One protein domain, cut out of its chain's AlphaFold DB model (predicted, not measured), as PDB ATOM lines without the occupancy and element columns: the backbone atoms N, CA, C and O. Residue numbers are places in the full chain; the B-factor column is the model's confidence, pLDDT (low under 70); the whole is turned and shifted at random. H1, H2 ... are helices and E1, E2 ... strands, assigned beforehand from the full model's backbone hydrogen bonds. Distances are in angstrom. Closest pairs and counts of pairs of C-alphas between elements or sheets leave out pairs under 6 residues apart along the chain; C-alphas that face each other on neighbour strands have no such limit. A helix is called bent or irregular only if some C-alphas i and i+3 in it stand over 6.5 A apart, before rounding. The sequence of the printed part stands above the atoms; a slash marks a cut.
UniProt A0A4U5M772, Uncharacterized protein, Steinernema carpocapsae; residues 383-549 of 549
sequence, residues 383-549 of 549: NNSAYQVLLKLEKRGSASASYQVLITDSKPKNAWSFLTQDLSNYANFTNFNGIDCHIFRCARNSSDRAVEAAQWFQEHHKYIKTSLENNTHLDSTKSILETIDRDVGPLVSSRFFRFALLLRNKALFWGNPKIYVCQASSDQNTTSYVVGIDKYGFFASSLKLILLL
ATOM      1  N   ASN A 383     118.410 121.551 147.917       69.88
ATOM      2  CA  ASN A 383     116.950 121.740 147.868       69.88
ATOM      3  C   ASN A 383     116.545 123.220 147.990       69.88
ATOM      4  O   ASN A 383     115.734 123.698 147.200       69.88
ATOM      5  N   ASN A 384     117.143 123.972 148.923       75.38
ATOM      6  CA  ASN A 384     116.914 125.420 149.021       75.38
ATOM      7  C   ASN A 384     117.393 126.134 147.747       75.38
ATOM      8  O   ASN A 384     116.708 126.999 147.217       75.38
ATOM      9  N   SER A 385     118.539 125.723 147.208       81.00
ATOM     10  CA  SER A 385     119.091 126.260 145.963       81.00
ATOM     11  C   SER A 385     118.142 126.038 144.776       81.00
ATOM     12  O   SER A 385     117.854 126.982 144.049       81.00
ATOM     13  N   ALA A 386     117.579 124.836 144.624       78.88
ATOM     14  CA  ALA A 386     116.589 124.523 143.592       78.88
ATOM     15  C   ALA A 386     115.291 125.337 143.765       78.88
ATOM     16  O   ALA A 386     114.729 125.814 142.780       78.88
ATOM     17  N   TYR A 387     114.864 125.581 145.008       77.88
ATOM     18  CA  TYR A 387     113.737 126.466 145.317       77.88
ATOM     19  C   TYR A 387     114.019 127.938 144.953       77.88
ATOM     20  O   TYR A 387     113.170 128.596 144.354       77.88
ATOM     21  N   GLN A 388     115.229 128.454 145.209       82.19
ATOM     22  CA  GLN A 388     115.619 129.800 144.759       82.19
ATOM     23  C   GLN A 388     115.646 129.916 143.227       82.19
ATOM     24  O   GLN A 388     115.250 130.952 142.692       82.19
ATOM     25  N   VAL A 389     116.069 128.866 142.509       82.94
ATOM     26  CA  VAL A 389     115.958 128.812 141.040       82.94
ATOM     27  C   VAL A 389     114.488 128.870 140.623       82.94
ATOM     28  O   VAL A 389     114.135 129.728 139.819       82.94
ATOM     29  N   LEU A 390     113.623 128.024 141.197       81.81
ATOM     30  CA  LEU A 390     112.189 127.991 140.889       81.81
ATOM     31  C   LEU A 390     111.532 129.373 141.022       81.81
ATOM     32  O   LEU A 390     110.891 129.825 140.078       81.81
ATOM     33  N   LEU A 391     111.767 130.087 142.128       79.81
ATOM     34  CA  LEU A 391     111.224 131.436 142.335       79.81
ATOM     35  C   LEU A 391     111.697 132.446 141.270       79.81
ATOM     36  O   LEU A 391     110.963 133.373 140.917       79.81
ATOM     37  N   LYS A 392     112.908 132.284 140.708       79.69
ATOM     38  CA  LYS A 392     113.348 133.079 139.546       79.69
ATOM     39  C   LYS A 392     112.657 132.641 138.251       79.69
ATOM     40  O   LYS A 392     112.376 133.507 137.424       79.69
ATOM     41  N   LEU A 393     112.384 131.348 138.063       80.00
ATOM     42  CA  LEU A 393     111.691 130.818 136.881       80.00
ATOM     43  C   LEU A 393     110.226 131.256 136.833       80.00
ATOM     44  O   LEU A 393     109.797 131.777 135.809       80.00
ATOM     45  N   GLU A 394     109.490 131.146 137.941       75.75
ATOM     46  CA  GLU A 394     108.099 131.612 138.038       75.75
ATOM     47  C   GLU A 394     107.975 133.120 137.775       75.75
ATOM     48  O   GLU A 394     106.997 133.570 137.175       75.75
ATOM     49  N   LYS A 395     108.995 133.904 138.163       70.31
ATOM     50  CA  LYS A 395     109.053 135.337 137.858       70.31
ATOM     51  C   LYS A 395     109.395 135.634 136.389       70.31
ATOM     52  O   LYS A 395     108.822 136.554 135.807       70.31
ATOM     53  N   ARG A 396     110.367 134.925 135.799       71.50
ATOM     54  CA  ARG A 396     110.954 135.281 134.489       71.50
ATOM     55  C   ARG A 396     110.323 134.574 133.286       71.50
ATOM     56  O   ARG A 396     110.348 135.143 132.197       71.50
ATOM     57  N   GLY A 397     109.805 133.361 133.467       66.00
ATOM     58  CA  GLY A 397     109.209 132.531 132.418       66.00
ATOM     59  C   GLY A 397     107.693 132.708 132.268       66.00
ATOM     60  O   GLY A 397     107.049 133.457 133.008       66.00
ATOM     61  N   SER A 398     107.106 131.998 131.299       69.50
ATOM     62  CA  SER A 398     105.653 131.969 131.060       69.50
ATOM     63  C   SER A 398     104.844 131.576 132.307       69.50
ATOM     64  O   SER A 398     105.283 130.746 133.103       69.50
ATOM     65  N   ALA A 399     103.633 132.132 132.439       64.50
ATOM     66  CA  ALA A 399     102.651 131.730 133.453       64.50
ATOM     67  C   ALA A 399     101.784 130.526 133.044       64.50
ATOM     68  O   ALA A 399     101.184 129.905 133.920       64.50
ATOM     69  N   SER A 400     101.729 130.176 131.751       66.12
ATOM     70  CA  SER A 400     101.070 128.947 131.273       66.12
ATOM     71  C   SER A 400     101.881 127.682 131.580       66.12
ATOM     72  O   SER A 400     101.411 126.563 131.364       66.12
ATOM     73  N   ALA A 401     103.093 127.852 132.113       71.75
ATOM     74  CA  ALA A 401     104.004 126.784 132.471       71.75
ATOM     75  C   ALA A 401     104.182 126.640 133.991       71.75
ATOM     76  O   ALA A 401     104.169 127.616 134.740       71.75
ATOM     77  N   SER A 402     104.396 125.396 134.412       76.00
ATOM     78  CA  SER A 402     105.043 125.026 135.668       76.00
ATOM     79  C   SER A 402     106.503 124.645 135.398       76.00
ATOM     80  O   SER A 402     106.872 124.316 134.263       76.00
ATOM     81  N   TYR A 403     107.329 124.675 136.441       79.06
ATOM     82  CA  TYR A 403     108.762 124.407 136.361       79.06
ATOM     83  C   TYR A 403     109.191 123.410 137.428       79.06
ATOM     84  O   TYR A 403     108.683 123.422 138.543       79.06
ATOM     85  N   GLN A 404     110.166 122.571 137.095       78.38
ATOM     86  CA  GLN A 404     110.759 121.610 138.020       78.38
ATOM     87  C   GLN A 404     112.276 121.772 137.948       78.38
ATOM     88  O   GLN A 404     112.830 121.933 136.860       78.38
ATOM     89  N   VAL A 405     112.949 121.766 139.097       80.44
ATOM     90  CA  VAL A 405     114.393 122.018 139.187       80.44
ATOM     91  C   VAL A 405     115.050 120.924 140.009       80.44
ATOM     92  O   VAL A 405     114.640 120.661 141.138       80.44
ATOM     93  N   LEU A 406     116.110 120.330 139.466       81.12
ATOM     94  CA  LEU A 406     116.980 119.402 140.177       81.12
ATOM     95  C   LEU A 406     118.418 119.920 140.150       81.12
ATOM     96  O   LEU A 406     118.950 120.237 139.089       81.12
ATOM     97  N   ILE A 407     119.061 119.939 141.316       79.56
ATOM     98  CA  ILE A 407     120.490 120.230 141.463       79.56
ATOM     99  C   ILE A 407     121.192 118.970 141.972       79.56
ATOM    100  O   ILE A 407     120.746 118.349 142.939       79.56
ATOM    101  N   THR A 408     122.288 118.597 141.319       76.25
ATOM    102  CA  THR A 408     123.157 117.477 141.697       76.25
ATOM    103  C   THR A 408     124.607 117.949 141.803       76.25
ATOM    104  O   THR A 408     124.961 119.028 141.327       76.25
ATOM    105  N   ASP A 409     125.468 117.154 142.435       77.44
ATOM    106  CA  ASP A 409     126.909 117.365 142.340       77.44
ATOM    107  C   ASP A 409     127.394 116.989 140.930       77.44
ATOM    108  O   ASP A 409     126.931 115.997 140.364       77.44
ATOM    109  N   SER A 410     128.307 117.777 140.353       78.38
ATOM    110  CA  SER A 410     128.688 117.625 138.945       78.38
ATOM    111  C   SER A 410     129.266 116.255 138.622       78.38
ATOM    112  O   SER A 410     130.210 115.788 139.266       78.38
ATOM    113  N   LYS A 411     128.735 115.619 137.571       69.31
ATOM    114  CA  LYS A 411     129.142 114.269 137.164       69.31
ATOM    115  C   LYS A 411     129.872 114.263 135.812       69.31
ATOM    116  O   LYS A 411     129.655 115.139 134.976       69.31
ATOM    117  N   PRO A 412     130.702 113.239 135.531       69.12
ATOM    118  CA  PRO A 412     131.183 112.974 134.176       69.12
ATOM    119  C   PRO A 412     130.016 112.796 133.189       69.12
ATOM    120  O   PRO A 412     128.977 112.255 133.562       69.12
ATOM    121  N   LYS A 413     130.199 113.152 131.909       64.12
ATOM    122  CA  LYS A 413     129.122 113.138 130.891       64.12
ATOM    123  C   LYS A 413     128.335 111.821 130.767       64.12
ATOM    124  O   LYS A 413     127.177 111.855 130.381       64.12
ATOM    125  N   ASN A 414     128.933 110.676 131.107       68.50
ATOM    126  CA  ASN A 414     128.299 109.352 130.982       68.50
ATOM    127  C   ASN A 414     127.597 108.891 132.282       68.50
ATOM    128  O   ASN A 414     127.074 107.776 132.354       68.50
ATOM    129  N   ALA A 415     127.623 109.716 133.332       73.56
ATOM    130  CA  ALA A 415     127.078 109.424 134.656       73.56
ATOM    131  C   ALA A 415     125.684 110.039 134.903       73.56
ATOM    132  O   ALA A 415     125.104 109.820 135.965       73.56
ATOM    133  N   TRP A 416     125.096 110.717 133.915       83.06
ATOM    134  CA  TRP A 416     123.652 110.937 133.845       83.06
ATOM    135  C   TRP A 416     123.154 110.890 132.398       83.06
ATOM    136  O   TRP A 416     123.931 111.021 131.454       83.06
ATOM    137  N   SER A 417     121.855 110.672 132.214       86.00
ATOM    138  CA  SER A 417     121.151 110.783 130.928       86.00
ATOM    139  C   SER A 417     119.665 111.027 131.172       86.00
ATOM    140  O   SER A 417     119.179 110.770 132.272       86.00
ATOM    141  N   PHE A 418     118.944 111.516 130.164       87.00
ATOM    142  CA  PHE A 418     117.509 111.786 130.257       87.00
ATOM    143  C   PHE A 418     116.758 111.364 128.989       87.00
ATOM    144  O   PHE A 418     117.352 111.286 127.912       87.00
ATOM    145  N   LEU A 419     115.456 111.125 129.134       86.62
ATOM    146  CA  LEU A 419     114.481 110.981 128.056       86.62
ATOM    147  C   LEU A 419     113.430 112.091 128.176       86.62
ATOM    148  O   LEU A 419     113.088 112.516 129.283       86.62
ATOM    149  N   THR A 420     112.896 112.538 127.041       85.44
ATOM    150  CA  THR A 420     111.720 113.413 126.957       85.44
ATOM    151  C   THR A 420     111.057 113.283 125.585       85.44
ATOM    152  O   THR A 420     111.732 112.946 124.614       85.44
ATOM    153  N   GLN A 421     109.762 113.596 125.491       78.62
ATOM    154  CA  GLN A 421     109.080 113.773 124.205       78.62
ATOM    155  C   GLN A 421     109.393 115.126 123.544       78.62
ATOM    156  O   GLN A 421     109.266 115.244 122.329       78.62
ATOM    157  N   ASP A 422     109.802 116.144 124.312       79.06
ATOM    158  CA  ASP A 422     110.046 117.492 123.790       79.06
ATOM    159  C   ASP A 422     111.269 118.151 124.444       79.06
ATOM    160  O   ASP A 422     111.212 118.718 125.541       79.06
ATOM    161  N   LEU A 423     112.385 118.123 123.710       78.06
ATOM    162  CA  LEU A 423     113.655 118.743 124.095       78.06
ATOM    163  C   LEU A 423     113.566 120.267 124.283       78.06
ATOM    164  O   LEU A 423     114.424 120.824 124.961       78.06
ATOM    165  N   SER A 424     112.557 120.956 123.730       77.88
ATOM    166  CA  SER A 424     112.373 122.400 123.951       77.88
ATOM    167  C   SER A 424     111.982 122.732 125.391       77.88
ATOM    168  O   SER A 424     112.213 123.847 125.846       77.88
ATOM    169  N   ASN A 425     111.419 121.773 126.131       81.94
ATOM    170  CA  ASN A 425     110.988 121.964 127.513       81.94
ATOM    171  C   ASN A 425     112.057 121.588 128.550       81.94
ATOM    172  O   ASN A 425     111.788 121.668 129.747       81.94
ATOM    173  N   TYR A 426     113.262 121.209 128.119       86.31
ATOM    174  CA  TYR A 426     114.386 120.882 128.996       86.31
ATOM    175  C   TYR A 426     115.541 121.870 128.820       86.31
ATOM    176  O   TYR A 426     115.887 122.262 127.706       86.31
ATOM    177  N   ALA A 427     116.171 122.239 129.931       88.38
ATOM    178  CA  ALA A 427     117.357 123.076 129.962       88.38
ATOM    179  C   ALA A 427     118.299 122.622 131.074       88.38
ATOM    180  O   ALA A 427     117.855 122.208 132.142       88.38
ATOM    181  N   ASN A 428     119.610 122.728 130.868       89.19
ATOM    182  CA  ASN A 428     120.569 122.423 131.920       89.19
ATOM    183  C   ASN A 428     121.863 123.229 131.802       89.19
ATOM    184  O   ASN A 428     122.218 123.747 130.744       89.19
ATOM    185  N   PHE A 429     122.594 123.293 132.909       86.88
ATOM    186  CA  PHE A 429     123.988 123.718 132.930       86.88
ATOM    187  C   PHE A 429     124.792 122.801 133.851       86.88
ATOM    188  O   PHE A 429     124.330 122.429 134.925       86.88
ATOM    189  N   THR A 430     125.989 122.421 133.411       86.56
ATOM    190  CA  THR A 430     126.862 121.462 134.104       86.56
ATOM    191  C   THR A 430     128.181 122.101 134.515       86.56
ATOM    192  O   THR A 430     128.657 123.013 133.836       86.56
ATOM    193  N   ASN A 431     128.812 121.572 135.562       82.81
ATOM    194  CA  ASN A 431     130.080 122.051 136.121       82.81
ATOM    195  C   ASN A 431     130.059 123.540 136.521       82.81
ATOM    196  O   ASN A 431     131.061 124.250 136.409       82.81
ATOM    197  N   PHE A 432     128.912 124.030 136.994       81.38
ATOM    198  CA  PHE A 432     128.771 125.395 137.492       81.38
ATOM    199  C   PHE A 432     129.039 125.388 138.997       81.38
ATOM    200  O   PHE A 432     128.250 124.856 139.766       81.38
ATOM    201  N   ASN A 433     130.188 125.908 139.432       80.06
ATOM    202  CA  ASN A 433     130.652 125.849 140.829       80.06
ATOM    203  C   ASN A 433     130.700 124.419 141.434       80.06
ATOM    204  O   ASN A 433     130.626 124.270 142.653       80.06
ATOM    205  N   GLY A 434     130.822 123.378 140.598       76.81
ATOM    206  CA  GLY A 434     130.816 121.968 141.017       76.81
ATOM    207  C   GLY A 434     129.432 121.311 141.127       76.81
ATOM    208  O   GLY A 434     129.346 120.196 141.645       76.81
ATOM    209  N   ILE A 435     128.369 121.968 140.650       82.81
ATOM    210  CA  ILE A 435     127.027 121.381 140.523       82.81
ATOM    211  C   ILE A 435     126.538 121.329 139.071       82.81
ATOM    212  O   ILE A 435     126.879 122.178 138.236       82.81
ATOM    213  N   ASP A 436     125.696 120.332 138.796       84.88
ATOM    214  CA  ASP A 436     124.877 120.251 137.589       84.88
ATOM    215  C   ASP A 436     123.432 120.629 137.959       84.88
ATOM    216  O   ASP A 436     122.893 120.191 138.976       84.88
ATOM    217  N   CYS A 437     122.802 121.477 137.148       86.19
ATOM    218  CA  CYS A 437     121.436 121.950 137.358       86.19
ATOM    219  C   CYS A 437     120.581 121.602 136.142       86.19
ATOM    220  O   CYS A 437     120.929 121.956 135.013       86.19
ATOM    221  N   HIS A 438     119.464 120.925 136.386       87.25
ATOM    222  CA  HIS A 438     118.502 120.466 135.391       87.25
ATOM    223  C   HIS A 438     117.166 121.167 135.636       87.25
ATOM    224  O   HIS A 438     116.659 121.170 136.758       87.25
ATOM    225  N   ILE A 439     116.609 121.764 134.589       87.12
ATOM    226  CA  ILE A 439     115.392 122.571 134.625       87.12
ATOM    227  C   ILE A 439     114.426 122.013 133.582       87.12
ATOM    228  O   ILE A 439     114.766 121.868 132.407       87.12
ATOM    229  N   PHE A 440     113.209 121.720 134.020       84.75
ATOM    230  CA  PHE A 440     112.152 121.127 133.211       84.75
ATOM    231  C   PHE A 440     110.940 122.061 133.196       84.75
ATOM    232  O   PHE A 440     110.636 122.703 134.205       84.75
ATOM    233  N   ARG A 441     110.244 122.138 132.060       82.38
ATOM    234  CA  ARG A 441     109.019 122.924 131.860       82.38
ATOM    235  C   ARG A 441     107.856 121.996 131.522       82.38
ATOM    236  O   ARG A 441     107.991 121.106 130.689       82.38
ATOM    237  N   CYS A 442     106.689 122.237 132.098       76.50
ATOM    238  CA  CYS A 442     105.456 121.558 131.705       76.50
ATOM    239  C   CYS A 442     104.285 122.543 131.664       76.50
ATOM    240  O   CYS A 442     104.350 123.607 132.271       76.50
ATOM    241  N   ALA A 443     103.227 122.240 130.907       72.81
ATOM    242  CA  ALA A 443     102.021 123.074 130.907       72.81
ATOM    243  C   ALA A 443     101.324 122.967 132.272       72.81
ATOM    244  O   ALA A 443     101.210 121.868 132.807       72.81
ATOM    245  N   ARG A 444     100.868 124.095 132.830       64.69
ATOM    246  CA  ARG A 444     100.411 124.176 134.232       64.69
ATOM    247  C   ARG A 444      99.115 123.398 134.516       64.69
ATOM    248  O   ARG A 444      98.885 122.993 135.650       64.69
ATOM    249  N   ASN A 445      98.306 123.157 133.485       59.91
ATOM    250  CA  ASN A 445      96.986 122.535 133.587       59.91
ATOM    251  C   ASN A 445      97.074 121.032 133.264       59.91
ATOM    252  O   ASN A 445      96.762 120.613 132.150       59.91
ATOM    253  N   SER A 446      97.546 120.214 134.209       55.91
ATOM    254  CA  SER A 446      97.550 118.748 134.058       55.91
ATOM    255  C   SER A 446      97.401 118.004 135.390       55.91
ATOM    256  O   SER A 446      98.272 117.222 135.769       55.91
ATOM    257  N   SER A 447      96.294 118.256 136.091       56.38
ATOM    258  CA  SER A 447      95.865 117.518 137.289       56.38
ATOM    259  C   SER A 447      95.770 116.013 137.037       56.38
ATOM    260  O   SER A 447      96.345 115.210 137.768       56.38
ATOM    261  N   ASP A 448      95.089 115.638 135.960       60.56
ATOM    262  CA  ASP A 448      94.616 114.269 135.730       60.56
ATOM    263  C   ASP A 448      95.798 113.340 135.395       60.56
ATOM    264  O   ASP A 448      95.914 112.230 135.914       60.56
ATOM    265  N   ARG A 449      96.776 113.887 134.658       69.00
ATOM    266  CA  ARG A 449      98.109 113.309 134.407       69.00
ATOM    267  C   ARG A 449      98.815 112.879 135.692       69.00
ATOM    268  O   ARG A 449      99.491 111.858 135.685       69.00
ATOM    269  N   ALA A 450      98.706 113.645 136.780       69.19
ATOM    270  CA  ALA A 450      99.378 113.291 138.030       69.19
ATOM    271  C   ALA A 450      98.767 112.035 138.673       69.19
ATOM    272  O   ALA A 450      99.494 111.257 139.288       69.19
ATOM    273  N   VAL A 451      97.461 111.811 138.486       72.19
ATOM    274  CA  VAL A 451      96.761 110.601 138.940       72.19
ATOM    275  C   VAL A 451      97.126 109.411 138.048       72.19
ATOM    276  O   VAL A 451      97.577 108.390 138.567       72.19
ATOM    277  N   GLU A 452      97.026 109.559 136.720       77.31
ATOM    278  CA  GLU A 452      97.405 108.508 135.759       77.31
ATOM    279  C   GLU A 452      98.870 108.073 135.928       77.31
ATOM    280  O   GLU A 452      99.163 106.881 136.009       77.31
ATOM    281  N   ALA A 453      99.797 109.031 136.043       77.31
ATOM    282  CA  ALA A 453     101.217 108.755 136.247       77.31
ATOM    283  C   ALA A 453     101.494 108.050 137.584       77.31
ATOM    284  O   ALA A 453     102.313 107.132 137.625       77.31
ATOM    285  N   ALA A 454     100.810 108.445 138.666       77.12
ATOM    286  CA  ALA A 454     100.987 107.831 139.979       77.12
ATOM    287  C   ALA A 454     100.444 106.396 140.035       77.12
ATOM    288  O   ALA A 454     101.092 105.536 140.634       77.12
ATOM    289  N   GLN A 455      99.303 106.116 139.392       83.00
ATOM    290  CA  GLN A 455      98.789 104.751 139.255       83.00
ATOM    291  C   GLN A 455      99.737 103.901 138.399       83.00
ATOM    292  O   GLN A 455     100.200 102.854 138.855       83.00
ATOM    293  N   TRP A 456     100.092 104.380 137.201       86.81
ATOM    294  CA  TRP A 456     101.010 103.676 136.306       86.81
ATOM    295  C   TRP A 456     102.342 103.370 137.008       86.81
ATOM    296  O   TRP A 456     102.851 102.253 136.919       86.81
ATOM    297  N   PHE A 457     102.875 104.317 137.787       82.75
ATOM    298  CA  PHE A 457     104.086 104.109 138.576       82.75
ATOM    299  C   PHE A 457     103.934 102.999 139.619       82.75
ATOM    300  O   PHE A 457     104.828 102.165 139.730       82.75
ATOM    301  N   GLN A 458     102.826 102.945 140.367       83.44
ATOM    302  CA  GLN A 458     102.593 101.882 141.355       83.44
ATOM    303  C   GLN A 458     102.554 100.492 140.702       83.44
ATOM    304  O   GLN A 458     103.163  99.556 141.222       83.44
ATOM    305  N   GLU A 459     101.907 100.376 139.542       87.62
ATOM    306  CA  GLU A 459     101.835  99.141 138.754       87.62
ATOM    307  C   GLU A 459     103.212  98.723 138.197       87.62
ATOM    308  O   GLU A 459     103.579  97.544 138.245       87.62
ATOM    309  N   HIS A 460     104.010  99.681 137.708       87.31
ATOM    310  CA  HIS A 460     105.233  99.397 136.947       87.31
ATOM    311  C   HIS A 460     106.529  99.435 137.781       87.31
ATOM    312  O   HIS A 460     107.532  98.845 137.376       87.31
ATOM    313  N   HIS A 461     106.529 100.049 138.973       82.81
ATOM    314  CA  HIS A 461     107.716 100.287 139.814       82.81
ATOM    315  C   HIS A 461     108.606  99.048 140.025       82.81
ATOM    316  O   HIS A 461     109.835  99.147 139.948       82.81
ATOM    317  N   LYS A 462     108.011  97.866 140.242       84.81
ATOM    318  CA  LYS A 462     108.765  96.611 140.408       84.81
ATOM    319  C   LYS A 462     109.548  96.245 139.140       84.81
ATOM    320  O   LYS A 462     110.729  95.924 139.234       84.81
ATOM    321  N   TYR A 463     108.916  96.330 137.971       87.56
ATOM    322  CA  TYR A 463     109.540  96.016 136.683       87.56
ATOM    323  C   TYR A 463     110.612  97.047 136.309       87.56
ATOM    324  O   TYR A 463     111.695  96.663 135.870       87.56
ATOM    325  N   ILE A 464     110.370  98.335 136.591       84.38
ATOM    326  CA  ILE A 464     111.375  99.405 136.458       84.38
ATOM    327  C   ILE A 464     112.622  99.071 137.289       84.38
ATOM    328  O   ILE A 464     113.742  99.126 136.779       84.38
ATOM    329  N   LYS A 465     112.444  98.673 138.557       82.44
ATOM    330  CA  LYS A 465     113.550  98.304 139.451       82.44
ATOM    331  C   LYS A 465     114.317  97.074 138.951       82.44
ATOM    332  O   LYS A 465     115.541  97.126 138.900       82.44
ATOM    333  N   THR A 466     113.628  96.015 138.524       83.88
ATOM    334  CA  THR A 466     114.278  94.807 137.984       83.88
ATOM    335  C   THR A 466     115.003  95.069 136.658       83.88
ATOM    336  O   THR A 466     116.098  94.551 136.448       83.88
ATOM    337  N   SER A 467     114.465  95.923 135.780       85.12
ATOM    338  CA  SER A 467     115.168  96.322 134.552       85.12
ATOM    339  C   SER A 467     116.409  97.178 134.854       85.12
ATOM    340  O   SER A 467     117.469  96.941 134.273       85.12
ATOM    341  N   LEU A 468     116.340  98.096 135.830       83.31
ATOM    342  CA  LEU A 468     117.514  98.820 136.341       83.31
ATOM    343  C   LEU A 468     118.576  97.868 136.914       83.31
ATOM    344  O   LEU A 468     119.753  98.044 136.610       83.31
ATOM    345  N   GLU A 469     118.171  96.873 137.713       82.50
ATOM    346  CA  GLU A 469     119.047  95.851 138.310       82.50
ATOM    347  C   GLU A 469     119.803  95.070 137.225       82.50
ATOM    348  O   GLU A 469     121.039  95.071 137.211       82.50
ATOM    349  N   ASN A 470     119.077  94.503 136.257       84.31
ATOM    350  CA  ASN A 470     119.650  93.734 135.151       84.31
ATOM    351  C   ASN A 470     120.606  94.572 134.283       84.31
ATOM    352  O   ASN A 470     121.676  94.102 133.896       84.31
ATOM    353  N   ASN A 471     120.258  95.833 134.005       84.88
ATOM    354  CA  ASN A 471     121.013  96.695 133.091       84.88
ATOM    355  C   ASN A 471     122.134  97.511 133.756       84.88
ATOM    356  O   ASN A 471     122.833  98.260 133.074       84.88
ATOM    357  N   THR A 472     122.378  97.342 135.061       77.38
ATOM    358  CA  THR A 472     123.470  98.031 135.782       77.38
ATOM    359  C   THR A 472     124.862  97.840 135.167       77.38
ATOM    360  O   THR A 472     125.727  98.703 135.341       77.38
ATOM    361  N   HIS A 473     125.079  96.744 134.437       76.88
ATOM    362  CA  HIS A 473     126.332  96.425 133.755       76.88
ATOM    363  C   HIS A 473     126.609  97.308 132.521       76.88
ATOM    364  O   HIS A 473     127.771  97.502 132.169       76.88
ATOM    365  N   LEU A 474     125.578  97.877 131.876       79.44
ATOM    366  CA  LEU A 474     125.743  98.707 130.677       79.44
ATOM    367  C   LEU A 474     126.542  99.973 131.002       79.44
ATOM    368  O   LEU A 474     126.279 100.653 131.991       79.44
ATOM    369  N   ASP A 475     127.498 100.347 130.154       75.44
ATOM    370  CA  ASP A 475     128.409 101.466 130.444       75.44
ATOM    371  C   ASP A 475     127.765 102.862 130.269       75.44
ATOM    372  O   ASP A 475     128.253 103.863 130.810       75.44
ATOM    373  N   SER A 476     126.646 102.910 129.540       83.12
ATOM    374  CA  SER A 476     125.902 104.100 129.111       83.12
ATOM    375  C   SER A 476     124.598 104.257 129.897       83.12
ATOM    376  O   SER A 476     123.714 103.405 129.829       83.12
ATOM    377  N   THR A 477     124.439 105.377 130.607       84.44
ATOM    378  CA  THR A 477     123.179 105.725 131.295       84.44
ATOM    379  C   THR A 477     122.021 105.950 130.317       84.44
ATOM    380  O   THR A 477     120.888 105.594 130.631       84.44
ATOM    381  N   LYS A 478     122.297 106.449 129.106       87.38
ATOM    382  CA  LYS A 478     121.300 106.564 128.035       87.38
ATOM    383  C   LYS A 478     120.753 105.187 127.630       87.38
ATOM    384  O   LYS A 478     119.545 105.006 127.580       87.38
ATOM    385  N   SER A 479     121.629 104.205 127.433       87.19
ATOM    386  CA  SER A 479     121.233 102.863 126.981       87.19
ATOM    387  C   SER A 479     120.491 102.063 128.056       87.19
ATOM    388  O   SER A 479     119.656 101.225 127.724       87.19
ATOM    389  N   ILE A 480     120.740 102.351 129.341       87.56
ATOM    390  CA  ILE A 480     119.918 101.848 130.453       87.56
ATOM    391  C   ILE A 480     118.497 102.432 130.366       87.56
ATOM    392  O   ILE A 480     117.536 101.673 130.415       87.56
ATOM    393  N   LEU A 481     118.355 103.751 130.183       88.38
ATOM    394  CA  LEU A 481     117.048 104.408 130.020       88.38
ATOM    395  C   LEU A 481     116.256 103.862 128.826       88.38
ATOM    396  O   LEU A 481     115.112 103.457 129.000       88.38
ATOM    397  N   GLU A 482     116.873 103.805 127.643       88.38
ATOM    398  CA  GLU A 482     116.254 103.282 126.411       88.38
ATOM    399  C   GLU A 482     115.838 101.808 126.548       88.38
ATOM    400  O   GLU A 482     114.852 101.378 125.956       88.38
ATOM    401  N   THR A 483     116.565 101.031 127.355       87.62
ATOM    402  CA  THR A 483     116.217  99.635 127.644       87.62
ATOM    403  C   THR A 483     115.010  99.527 128.575       87.62
ATOM    404  O   THR A 483     114.126  98.719 128.318       87.62
ATOM    405  N   ILE A 484     114.916 100.355 129.620       87.12
ATOM    406  CA  ILE A 484     113.763 100.347 130.537       87.12
ATOM    407  C   ILE A 484     112.491 100.821 129.818       87.12
ATOM    408  O   ILE A 484     111.448 100.193 129.965       87.12
ATOM    409  N   ASP A 485     112.591 101.886 129.016       87.94
ATOM    410  CA  ASP A 485     111.486 102.458 128.229       87.94
ATOM    411  C   ASP A 485     110.909 101.454 127.209       87.94
ATOM    412  O   ASP A 485     109.703 101.410 126.973       87.94
ATOM    413  N   ARG A 486     111.762 100.573 126.669       86.62
ATOM    414  CA  ARG A 486     111.358  99.449 125.813       86.62
ATOM    415  C   ARG A 486     110.792  98.264 126.606       86.62
ATOM    416  O   ARG A 486     109.759  97.724 126.226       86.62
ATOM    417  N   ASP A 487     111.478  97.831 127.665       86.62
ATOM    418  CA  ASP A 487     111.206  96.550 128.340       86.62
ATOM    419  C   ASP A 487     110.069  96.627 129.373       86.62
ATOM    420  O   ASP A 487     109.488  95.601 129.722       86.62
ATOM    421  N   VAL A 488     109.756  97.826 129.877       86.25
ATOM    422  CA  VAL A 488     108.672  98.076 130.849       86.25
ATOM    423  C   VAL A 488     107.497  98.836 130.217       86.25
ATOM    424  O   VAL A 488     106.414  98.901 130.797       86.25
ATOM    425  N   GLY A 489     107.687  99.384 129.016       81.88
ATOM    426  CA  GLY A 489     106.776 100.335 128.388       81.88
ATOM    427  C   GLY A 489     107.199 101.790 128.635       81.88
ATOM    428  O   GLY A 489     108.036 102.056 129.502       81.88
ATOM    429  N   PRO A 490     106.633 102.738 127.863       83.44
ATOM    430  CA  PRO A 490     107.160 104.092 127.743       83.44
ATOM    431  C   PRO A 490     107.127 104.836 129.081       83.44
ATOM    432  O   PRO A 490     106.065 105.254 129.552       83.44
ATOM    433  N   LEU A 491     108.317 105.060 129.651       82.00
ATOM    434  CA  LEU A 491     108.543 105.889 130.835       82.00
ATOM    435  C   LEU A 491     108.056 107.314 130.588       82.00
ATOM    436  O   LEU A 491     107.598 107.984 131.512       82.00
ATOM    437  N   VAL A 492     108.197 107.783 129.344       83.94
ATOM    438  CA  VAL A 492     107.832 109.132 128.930       83.94
ATOM    439  C   VAL A 492     106.654 109.093 127.962       83.94
ATOM    440  O   VAL A 492     106.764 108.590 126.844       83.94
ATOM    441  N   SER A 493     105.525 109.681 128.358       80.31
ATOM    442  CA  SER A 493     104.319 109.708 127.533       80.31
ATOM    443  C   SER A 493     103.521 111.006 127.682       80.31
ATOM    444  O   SER A 493     103.666 111.779 128.631       80.31
ATOM    445  N   SER A 494     102.597 111.236 126.749       73.12
ATOM    446  CA  SER A 494     101.658 112.355 126.827       73.12
ATOM    447  C   SER A 494     100.609 112.190 127.936       73.12
ATOM    448  O   SER A 494      99.913 113.162 128.216       73.12
ATOM    449  N   ARG A 495     100.533 111.017 128.586       72.88
ATOM    450  CA  ARG A 495      99.597 110.672 129.674       72.88
ATOM    451  C   ARG A 495     100.249 110.572 131.053       72.88
ATOM    452  O   ARG A 495      99.619 110.894 132.050       72.88
ATOM    453  N   PHE A 496     101.514 110.159 131.096       77.62
ATOM    454  CA  PHE A 496     102.266 109.915 132.324       77.62
ATOM    455  C   PHE A 496     103.324 111.023 132.500       77.62
ATOM    456  O   PHE A 496     102.996 112.213 132.505       77.62
ATOM    457  N   PHE A 497     104.599 110.656 132.604       80.25
ATOM    458  CA  PHE A 497     105.719 111.576 132.795       80.25
ATOM    459  C   PHE A 497     106.177 112.225 131.476       80.25
ATOM    460  O   PHE A 497     106.214 111.576 130.432       80.25
ATOM    461  N   ARG A 498     106.577 113.501 131.515       78.19
ATOM    462  CA  ARG A 498     107.197 114.237 130.390       78.19
ATOM    463  C   ARG A 498     108.712 114.084 130.316       78.19
ATOM    464  O   ARG A 498     109.296 114.336 129.257       78.19
ATOM    465  N   PHE A 499     109.347 113.689 131.418       82.75
ATOM    466  CA  PHE A 499     110.786 113.457 131.472       82.75
ATOM    467  C   PHE A 499     111.121 112.273 132.382       82.75
ATOM    468  O   PHE A 499     110.488 112.062 133.416       82.75
ATOM    469  N   ALA A 500     112.177 111.551 132.019       85.00
ATOM    470  CA  ALA A 500     112.830 110.567 132.872       85.00
ATOM    471  C   ALA A 500     114.323 110.910 132.951       85.00
ATOM    472  O   ALA A 500     114.948 111.131 131.918       85.00
ATOM    473  N   LEU A 501     114.903 110.967 134.150       84.81
ATOM    474  CA  LEU A 501     116.315 111.289 134.381       84.81
ATOM    475  C   LEU A 501     116.985 110.164 135.174       84.81
ATOM    476  O   LEU A 501     116.592 109.871 136.302       84.81
ATOM    477  N   LEU A 502     118.027 109.564 134.603       85.56
ATOM    478  CA  LEU A 502     118.850 108.551 135.259       85.56
ATOM    479  C   LEU A 502     120.178 109.166 135.703       85.56
ATOM    480  O   LEU A 502     120.936 109.681 134.881       85.56
ATOM    481  N   LEU A 503     120.483 109.055 136.993       79.88
ATOM    482  CA  LEU A 503     121.754 109.434 137.609       79.88
ATOM    483  C   LEU A 503     122.526 108.172 138.015       79.88
ATOM    484  O   LEU A 503     121.944 107.236 138.565       79.88
ATOM    485  N   ARG A 504     123.845 108.142 137.806       76.94
ATOM    486  CA  ARG A 504     124.726 107.015 138.150       76.94
ATOM    487  C   ARG A 504     126.000 107.498 138.830       76.94
ATOM    488  O   ARG A 504     126.661 108.408 138.345       76.94
ATOM    489  N   ASN A 505     126.421 106.831 139.900       68.75
ATOM    490  CA  ASN A 505     127.717 107.072 140.528       68.75
ATOM    491  C   ASN A 505     128.672 105.895 140.269       68.75
ATOM    492  O   ASN A 505     128.683 104.919 141.019       68.75
ATOM    493  N   LYS A 506     129.488 105.983 139.205       58.50
ATOM    494  CA  LYS A 506     130.449 104.919 138.844       58.50
ATOM    495  C   LYS A 506     131.521 104.659 139.916       58.50
ATOM    496  O   LYS A 506     132.061 103.562 139.948       58.50
ATOM    497  N   ALA A 507     131.786 105.603 140.825       51.59
ATOM    498  CA  ALA A 507     132.755 105.406 141.910       51.59
ATOM    499  C   ALA A 507     132.296 104.381 142.974       51.59
ATOM    500  O   ALA A 507     133.118 103.894 143.742       51.59
ATOM    501  N   LEU A 508     131.002 104.033 143.013       49.25
ATOM    502  CA  LEU A 508     130.391 103.136 144.007       49.25
ATOM    503  C   LEU A 508     129.920 101.797 143.404       49.25
ATOM    504  O   LEU A 508     128.963 101.198 143.895       49.25
ATOM    505  N   PHE A 509     130.538 101.351 142.305       49.44
ATOM    506  CA  PHE A 509     130.151 100.122 141.590       49.44
ATOM    507  C   PHE A 509     130.892  98.846 142.034       49.44
ATOM    508  O   PHE A 509     130.601  97.765 141.533       49.44
ATOM    509  N   TRP A 510     131.810  98.943 143.000       43.00
ATOM    510  CA  TRP A 510     132.506  97.795 143.596       43.00
ATOM    511  C   TRP A 510     131.664  97.174 144.728       43.00
ATOM    512  O   TRP A 510     132.030  97.227 145.899       43.00
ATOM    513  N   GLY A 511     130.491  96.642 144.375       51.50
ATOM    514  CA  GLY A 511     129.530  96.026 145.298       51.50
ATOM    515  C   GLY A 511     128.087  96.094 144.782       51.50
ATOM    516  O   GLY A 511     127.819  96.746 143.774       51.50
ATOM    517  N   ASN A 512     127.150  95.442 145.483       53.62
ATOM    518  CA  ASN A 512     125.727  95.433 145.111       53.62
ATOM    519  C   ASN A 512     125.163  96.870 145.040       53.62
ATOM    520  O   ASN A 512     125.105  97.548 146.073       53.62
ATOM    521  N   PRO A 513     124.735  97.358 143.859       56.25
ATOM    522  CA  PRO A 513     124.363  98.755 143.687       56.25
ATOM    523  C   PRO A 513     123.021  99.065 144.356       56.25
ATOM    524  O   PRO A 513     122.001  98.446 144.057       56.25
ATOM    525  N   LYS A 514     122.989 100.081 145.228       60.78
ATOM    526  CA  LYS A 514     121.721 100.606 145.758       60.78
ATOM    527  C   LYS A 514     121.002 101.394 144.664       60.78
ATOM    528  O   LYS A 514     121.468 102.468 144.274       60.78
ATOM    529  N   ILE A 515     119.889 100.836 144.195       63.00
ATOM    530  CA  ILE A 515     119.035 101.376 143.133       63.00
ATOM    531  C   ILE A 515     117.809 102.041 143.752       63.00
ATOM    532  O   ILE A 515     117.111 101.436 144.566       63.00
ATOM    533  N   TYR A 516     117.544 103.273 143.325       69.69
ATOM    534  CA  TYR A 516     116.364 104.045 143.705       69.69
ATOM    535  C   TYR A 516     115.539 104.377 142.463       69.69
ATOM    536  O   TYR A 516     116.093 104.744 141.425       69.69
ATOM    537  N   VAL A 517     114.218 104.284 142.589       63.69
ATOM    538  CA  VAL A 517     113.261 104.744 141.583       63.69
ATOM    539  C   VAL A 517     112.330 105.732 142.273       63.69
ATOM    540  O   VAL A 517     111.782 105.428 143.330       63.69
ATOM    541  N   CYS A 518     112.192 106.928 141.715       66.31
ATOM    542  CA  CYS A 518     111.438 108.021 142.316       66.31
ATOM    543  C   CYS A 518     110.524 108.671 141.274       66.31
ATOM    544  O   CYS A 518     110.925 108.846 140.125       66.31
ATOM    545  N   GLN A 519     109.340 109.100 141.698       65.62
ATOM    546  CA  GLN A 519     108.474 110.005 140.941       65.62
ATOM    547  C   GLN A 519     108.388 111.357 141.662       65.62
ATOM    548  O   GLN A 519     108.470 111.402 142.891       65.62
ATOM    549  N   ALA A 520     108.218 112.450 140.920       60.19
ATOM    550  CA  ALA A 520     107.855 113.740 141.500       60.19
ATOM    551  C   ALA A 520     106.351 113.775 141.832       60.19
ATOM    552  O   ALA A 520     105.513 113.526 140.968       60.19
ATOM    553  N   SER A 521     106.011 114.071 143.088       49.75
ATOM    554  CA  SER A 521     104.635 114.074 143.598       49.75
ATOM    555  C   SER A 521     103.975 115.450 143.468       49.75
ATOM    556  O   SER A 521     104.421 116.412 144.091       49.75
ATOM    557  N   SER A 522     102.888 115.526 142.696       45.28
ATOM    558  CA  SER A 522     102.130 116.761 142.444       45.28
ATOM    559  C   SER A 522     101.246 117.193 143.623       45.28
ATOM    560  O   SER A 522     100.019 117.122 143.534       45.28
ATOM    561  N   ASP A 523     101.849 117.689 144.706       42.16
ATOM    562  CA  ASP A 523     101.101 118.397 145.752       42.16
ATOM    563  C   ASP A 523     100.572 119.736 145.213       42.16
ATOM    564  O   ASP A 523     101.330 120.622 144.813       42.16
ATOM    565  N   GLN A 524      99.243 119.881 145.195       37.94
ATOM    566  CA  GLN A 524      98.525 120.886 144.393       37.94
ATOM    567  C   GLN A 524      98.815 122.354 144.766       37.94
ATOM    568  O   GLN A 524      98.513 123.249 143.982       37.94
ATOM    569  N   ASN A 525      99.425 122.605 145.930       36.12
ATOM    570  CA  ASN A 525      99.774 123.943 146.422       36.12
ATOM    571  C   ASN A 525     101.287 124.245 146.419       36.12
ATOM    572  O   ASN A 525     101.691 125.315 146.873       36.12
ATOM    573  N   THR A 526     102.141 123.346 145.911       36.56
ATOM    574  CA  THR A 526     103.597 123.570 145.845       36.56
ATOM    575  C   THR A 526     104.162 123.243 144.468       36.56
ATOM    576  O   THR A 526     104.413 122.085 144.146       36.56
ATOM    577  N   THR A 527     104.480 124.276 143.683       37.72
ATOM    578  CA  THR A 527     105.231 124.155 142.415       37.72
ATOM    579  C   THR A 527     106.671 123.651 142.605       37.72
ATOM    580  O   THR A 527     107.359 123.338 141.638       37.72
ATOM    581  N   SER A 528     107.140 123.536 143.851       34.59
ATOM    582  CA  SER A 528     108.441 122.984 144.223       34.59
ATOM    583  C   SER A 528     108.374 121.496 144.564       34.59
ATOM    584  O   SER A 528     108.047 121.130 145.697       34.59
ATOM    585  N   TYR A 529     108.793 120.632 143.639       46.34
ATOM    586  CA  TYR A 529     108.981 119.215 143.949       46.34
ATOM    587  C   TYR A 529     110.244 118.980 144.769       46.34
ATOM    588  O   TYR A 529     111.358 118.860 144.255       46.34
ATOM    589  N   VAL A 530     110.041 118.869 146.080       36.16
ATOM    590  CA  VAL A 530     111.008 118.267 146.991       36.16
ATOM    591  C   VAL A 530     111.112 116.785 146.637       36.16
ATOM    592  O   VAL A 530     110.263 115.986 147.024       36.16
ATOM    593  N   VAL A 531     112.177 116.392 145.932       40.28
ATOM    594  CA  VAL A 531     112.591 114.983 145.919       40.28
ATOM    595  C   VAL A 531     112.870 114.606 147.372       40.28
ATOM    596  O   VAL A 531     113.765 115.185 147.992       40.28
ATOM    597  N   GLY A 532     112.061 113.698 147.924       31.64
ATOM    598  CA  GLY A 532     112.049 113.372 149.347       31.64
ATOM    599  C   GLY A 532     113.419 112.927 149.851       31.64
ATOM    600  O   GLY A 532     113.832 111.789 149.636       31.64
ATOM    601  N   ILE A 533     114.127 113.830 150.536       38.84
ATOM    602  CA  ILE A 533     115.350 113.491 151.258       38.84
ATOM    603  C   ILE A 533     114.928 112.891 152.595       38.84
ATOM    604  O   ILE A 533     114.701 113.614 153.568       38.84
ATOM    605  N   ASP A 534     114.862 111.560 152.648       30.75
ATOM    606  CA  ASP A 534     114.927 110.845 153.921       30.75
ATOM    607  C   ASP A 534     116.142 111.347 154.709       30.75
ATOM    608  O   ASP A 534     117.234 111.504 154.155       30.75
ATOM    609  N   LYS A 535     115.939 111.620 156.006       27.33
ATOM    610  CA  LYS A 535     116.792 112.489 156.847       27.33
ATOM    611  C   LYS A 535     118.284 112.115 156.948       27.33
ATOM    612  O   LYS A 535     119.042 112.872 157.549       27.33
ATOM    613  N   TYR A 536     118.722 110.992 156.376       28.64
ATOM    614  CA  TYR A 536     120.071 110.450 156.526       28.64
ATOM    615  C   TYR A 536     120.668 109.938 155.195       28.64
ATOM    616  O   TYR A 536     120.399 108.822 154.760       28.64
ATOM    617  N   GLY A 537     121.578 110.719 154.591       33.97
ATOM    618  CA  GLY A 537     122.641 110.180 153.718       33.97
ATOM    619  C   GLY A 537     122.341 109.973 152.222       33.97
ATOM    620  O   GLY A 537     122.735 108.958 151.650       33.97
ATOM    621  N   PHE A 538     121.718 110.936 151.537       38.88
ATOM    622  CA  PHE A 538     121.201 110.748 150.167       38.88
ATOM    623  C   PHE A 538     122.237 110.563 149.023       38.88
ATOM    624  O   PHE A 538     121.834 110.298 147.889       38.88
ATOM    625  N   PHE A 539     123.551 110.689 149.258       40.97
ATOM    626  CA  PHE A 539     124.573 110.804 148.187       40.97
ATOM    627  C   PHE A 539     125.542 109.611 148.039       40.97
ATOM    628  O   PHE A 539     126.376 109.605 147.135       40.97
ATOM    629  N   ALA A 540     125.390 108.556 148.846       37.38
ATOM    630  CA  ALA A 540     126.228 107.349 148.805       37.38
ATOM    631  C   ALA A 540     125.557 106.163 148.067       37.38
ATOM    632  O   ALA A 540     125.485 105.053 148.591       37.38
ATOM    633  N   SER A 541     125.009 106.392 146.867       44.25
ATOM    634  CA  SER A 541     124.289 105.367 146.081       44.25
ATOM    635  C   SER A 541     124.657 105.364 144.593       44.25
ATOM    636  O   SER A 541     125.126 106.364 144.048       44.25
ATOM    637  N   SER A 542     124.487 104.201 143.955       62.19
ATOM    638  CA  SER A 542     125.124 103.860 142.676       62.19
ATOM    639  C   SER A 542     124.269 104.193 141.448       62.19
ATOM    640  O   SER A 542     124.834 104.511 140.402       62.19
ATOM    641  N   LEU A 543     122.933 104.131 141.549       64.38
ATOM    642  CA  LEU A 543     122.007 104.378 140.435       64.38
ATOM    643  C   LEU A 543     120.651 104.919 140.937       64.38
ATOM    644  O   LEU A 543     120.109 104.410 141.918       64.38
ATOM    645  N   LYS A 544     120.095 105.939 140.271       71.00
ATOM    646  CA  LYS A 544     118.788 106.538 140.596       71.00
ATOM    647  C   LYS A 544     118.019 106.930 139.338       71.00
ATOM    648  O   LYS A 544     118.553 107.701 138.545       71.00
ATOM    649  N   LEU A 545     116.777 106.477 139.192       72.19
ATOM    650  CA  LEU A 545     115.846 106.946 138.160       72.19
ATOM    651  C   LEU A 545     114.811 107.897 138.780       72.19
ATOM    652  O   LEU A 545     114.228 107.579 139.814       72.19
ATOM    653  N   ILE A 546     114.592 109.047 138.146       74.81
ATOM    654  CA  ILE A 546     113.634 110.080 138.557       74.81
ATOM    655  C   ILE A 546     112.653 110.319 137.403       74.81
ATOM    656  O   ILE A 546     113.085 110.605 136.287       74.81
ATOM    657  N   LEU A 547     111.353 110.212 137.671       69.44
ATOM    658  CA  LEU A 547     110.262 110.415 136.713       69.44
ATOM    659  C   LEU A 547     109.497 111.713 137.034       69.44
ATOM    660  O   LEU A 547     109.231 112.006 138.203       69.44
ATOM    661  N   LEU A 548     109.198 112.512 136.005       69.44
ATOM    662  CA  LEU A 548     108.846 113.937 136.111       69.44
ATOM    663  C   LEU A 548     107.650 114.312 135.210       69.44
ATOM    664  O   LEU A 548     107.631 113.949 134.033       69.44
ATOM    665  N   LEU A 549     106.665 115.037 135.756       61.66
ATOM    666  CA  LEU A 549     105.331 115.299 135.164       61.66
ATOM    667  C   LEU A 549     105.276 116.422 134.109       61.66
ATOM    668  O   LEU A 549     106.035 117.407 134.243       61.66
TER     669      LEU A 549
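This is residues 383 to 549 of the 549 residues of an uncharacterized protein of Steinernema carpocapsae (UniProt A0A4U5M772). What is the main picture? Two sheets, E2-E5-E7-E6 and E1-E4-E3, lie loosely and only partly face to face, with H1 over the far side of the smaller sheet, H2b and H3 over the far side of the larger one, and H2a near one end of E6 and E7. What is it made of? The printed part has 167 residues, with the named elements H1 E1 E2 E3 E4 H2 H3 E5 E6 E7 along the chain; the four-stranded sheet is mixed, the three-stranded one antiparallel, and the class is mixed, helices and strands. It is compact and rounded, with a radius of gyration of the C-alphas of 15.5 A and spans of 45 by 38 by 32 A.

Where are the strands? The larger sheet has E2, residues 416 to 420; E5, 499 to 504; E7, 543 to 548, ending at C-alpha 548 (108.846, 113.937, 136.111); and E6, 515 to 519. The smaller has E1, 401 to 409, 26.7 A long; E4, 435 to 443, 26.8 A; and E3, 426 to 432. Where are the helices? H1, residues 383 to 396, begins at C-alpha 383 (116.950, 121.740, 147.868) and is 20.0 A long; H3 is residues 477 to 487. H2, residues 447 to 471, was assigned as one helix by its hydrogen bonds but is bent, C-alphas 459 and 462 being 7.6 A apart; its arms are H2a, 447 to 459, 19.4 A, and H2b, 462 to 471.

How is the larger sheet paired? E5 is antiparallel to E2 (N 419 and O 500, 2.8 A) and to E7 (N 501 and O 546, 2.8 A), while E7 and E6 are parallel (N 547 and O 518, 2.8 A), these atoms being within hydrogen-bond range. What is on it? H2a, H2b and H3 make two layers with it, helices on one face of a sheet: H3 is over E2 and E5 at a height of 9.2 A, and H2b is over E7 and E6 at 9.3 A. H2b and H3 touch, closest at the C-alphas of Ser 467 and Ile 484, 5.9 A, at a steep tilt of 47 degrees, opposite ways. And the smaller sheet? E4 is antiparallel to E1 (N 404 and O 440, 2.9 A) and forms a hairpin with E3 (N 439 and O 427, 2.8 A); H1 makes two layers with it, over E1 at a height of 7.8 A, the closest C-alphas being those of Ala 386 and Val 405, 5.5 A. Are the helix backbones complete? Every O i to N i+4 pair is within hydrogen-bond range in H1, H2b and H3, and 8 of 9 in H2a.

How large is it? The two C-alphas farthest apart, those of Ala 399 and Trp 510, are 46.3 A apart, and the printed part has no cut. Where are the long links and low confidence? The long links are H3 to E5 and E6 to E7, and pLDDT, mean 71.7 over the printed part, is under 70 in 58 residues, among them 505 to 543.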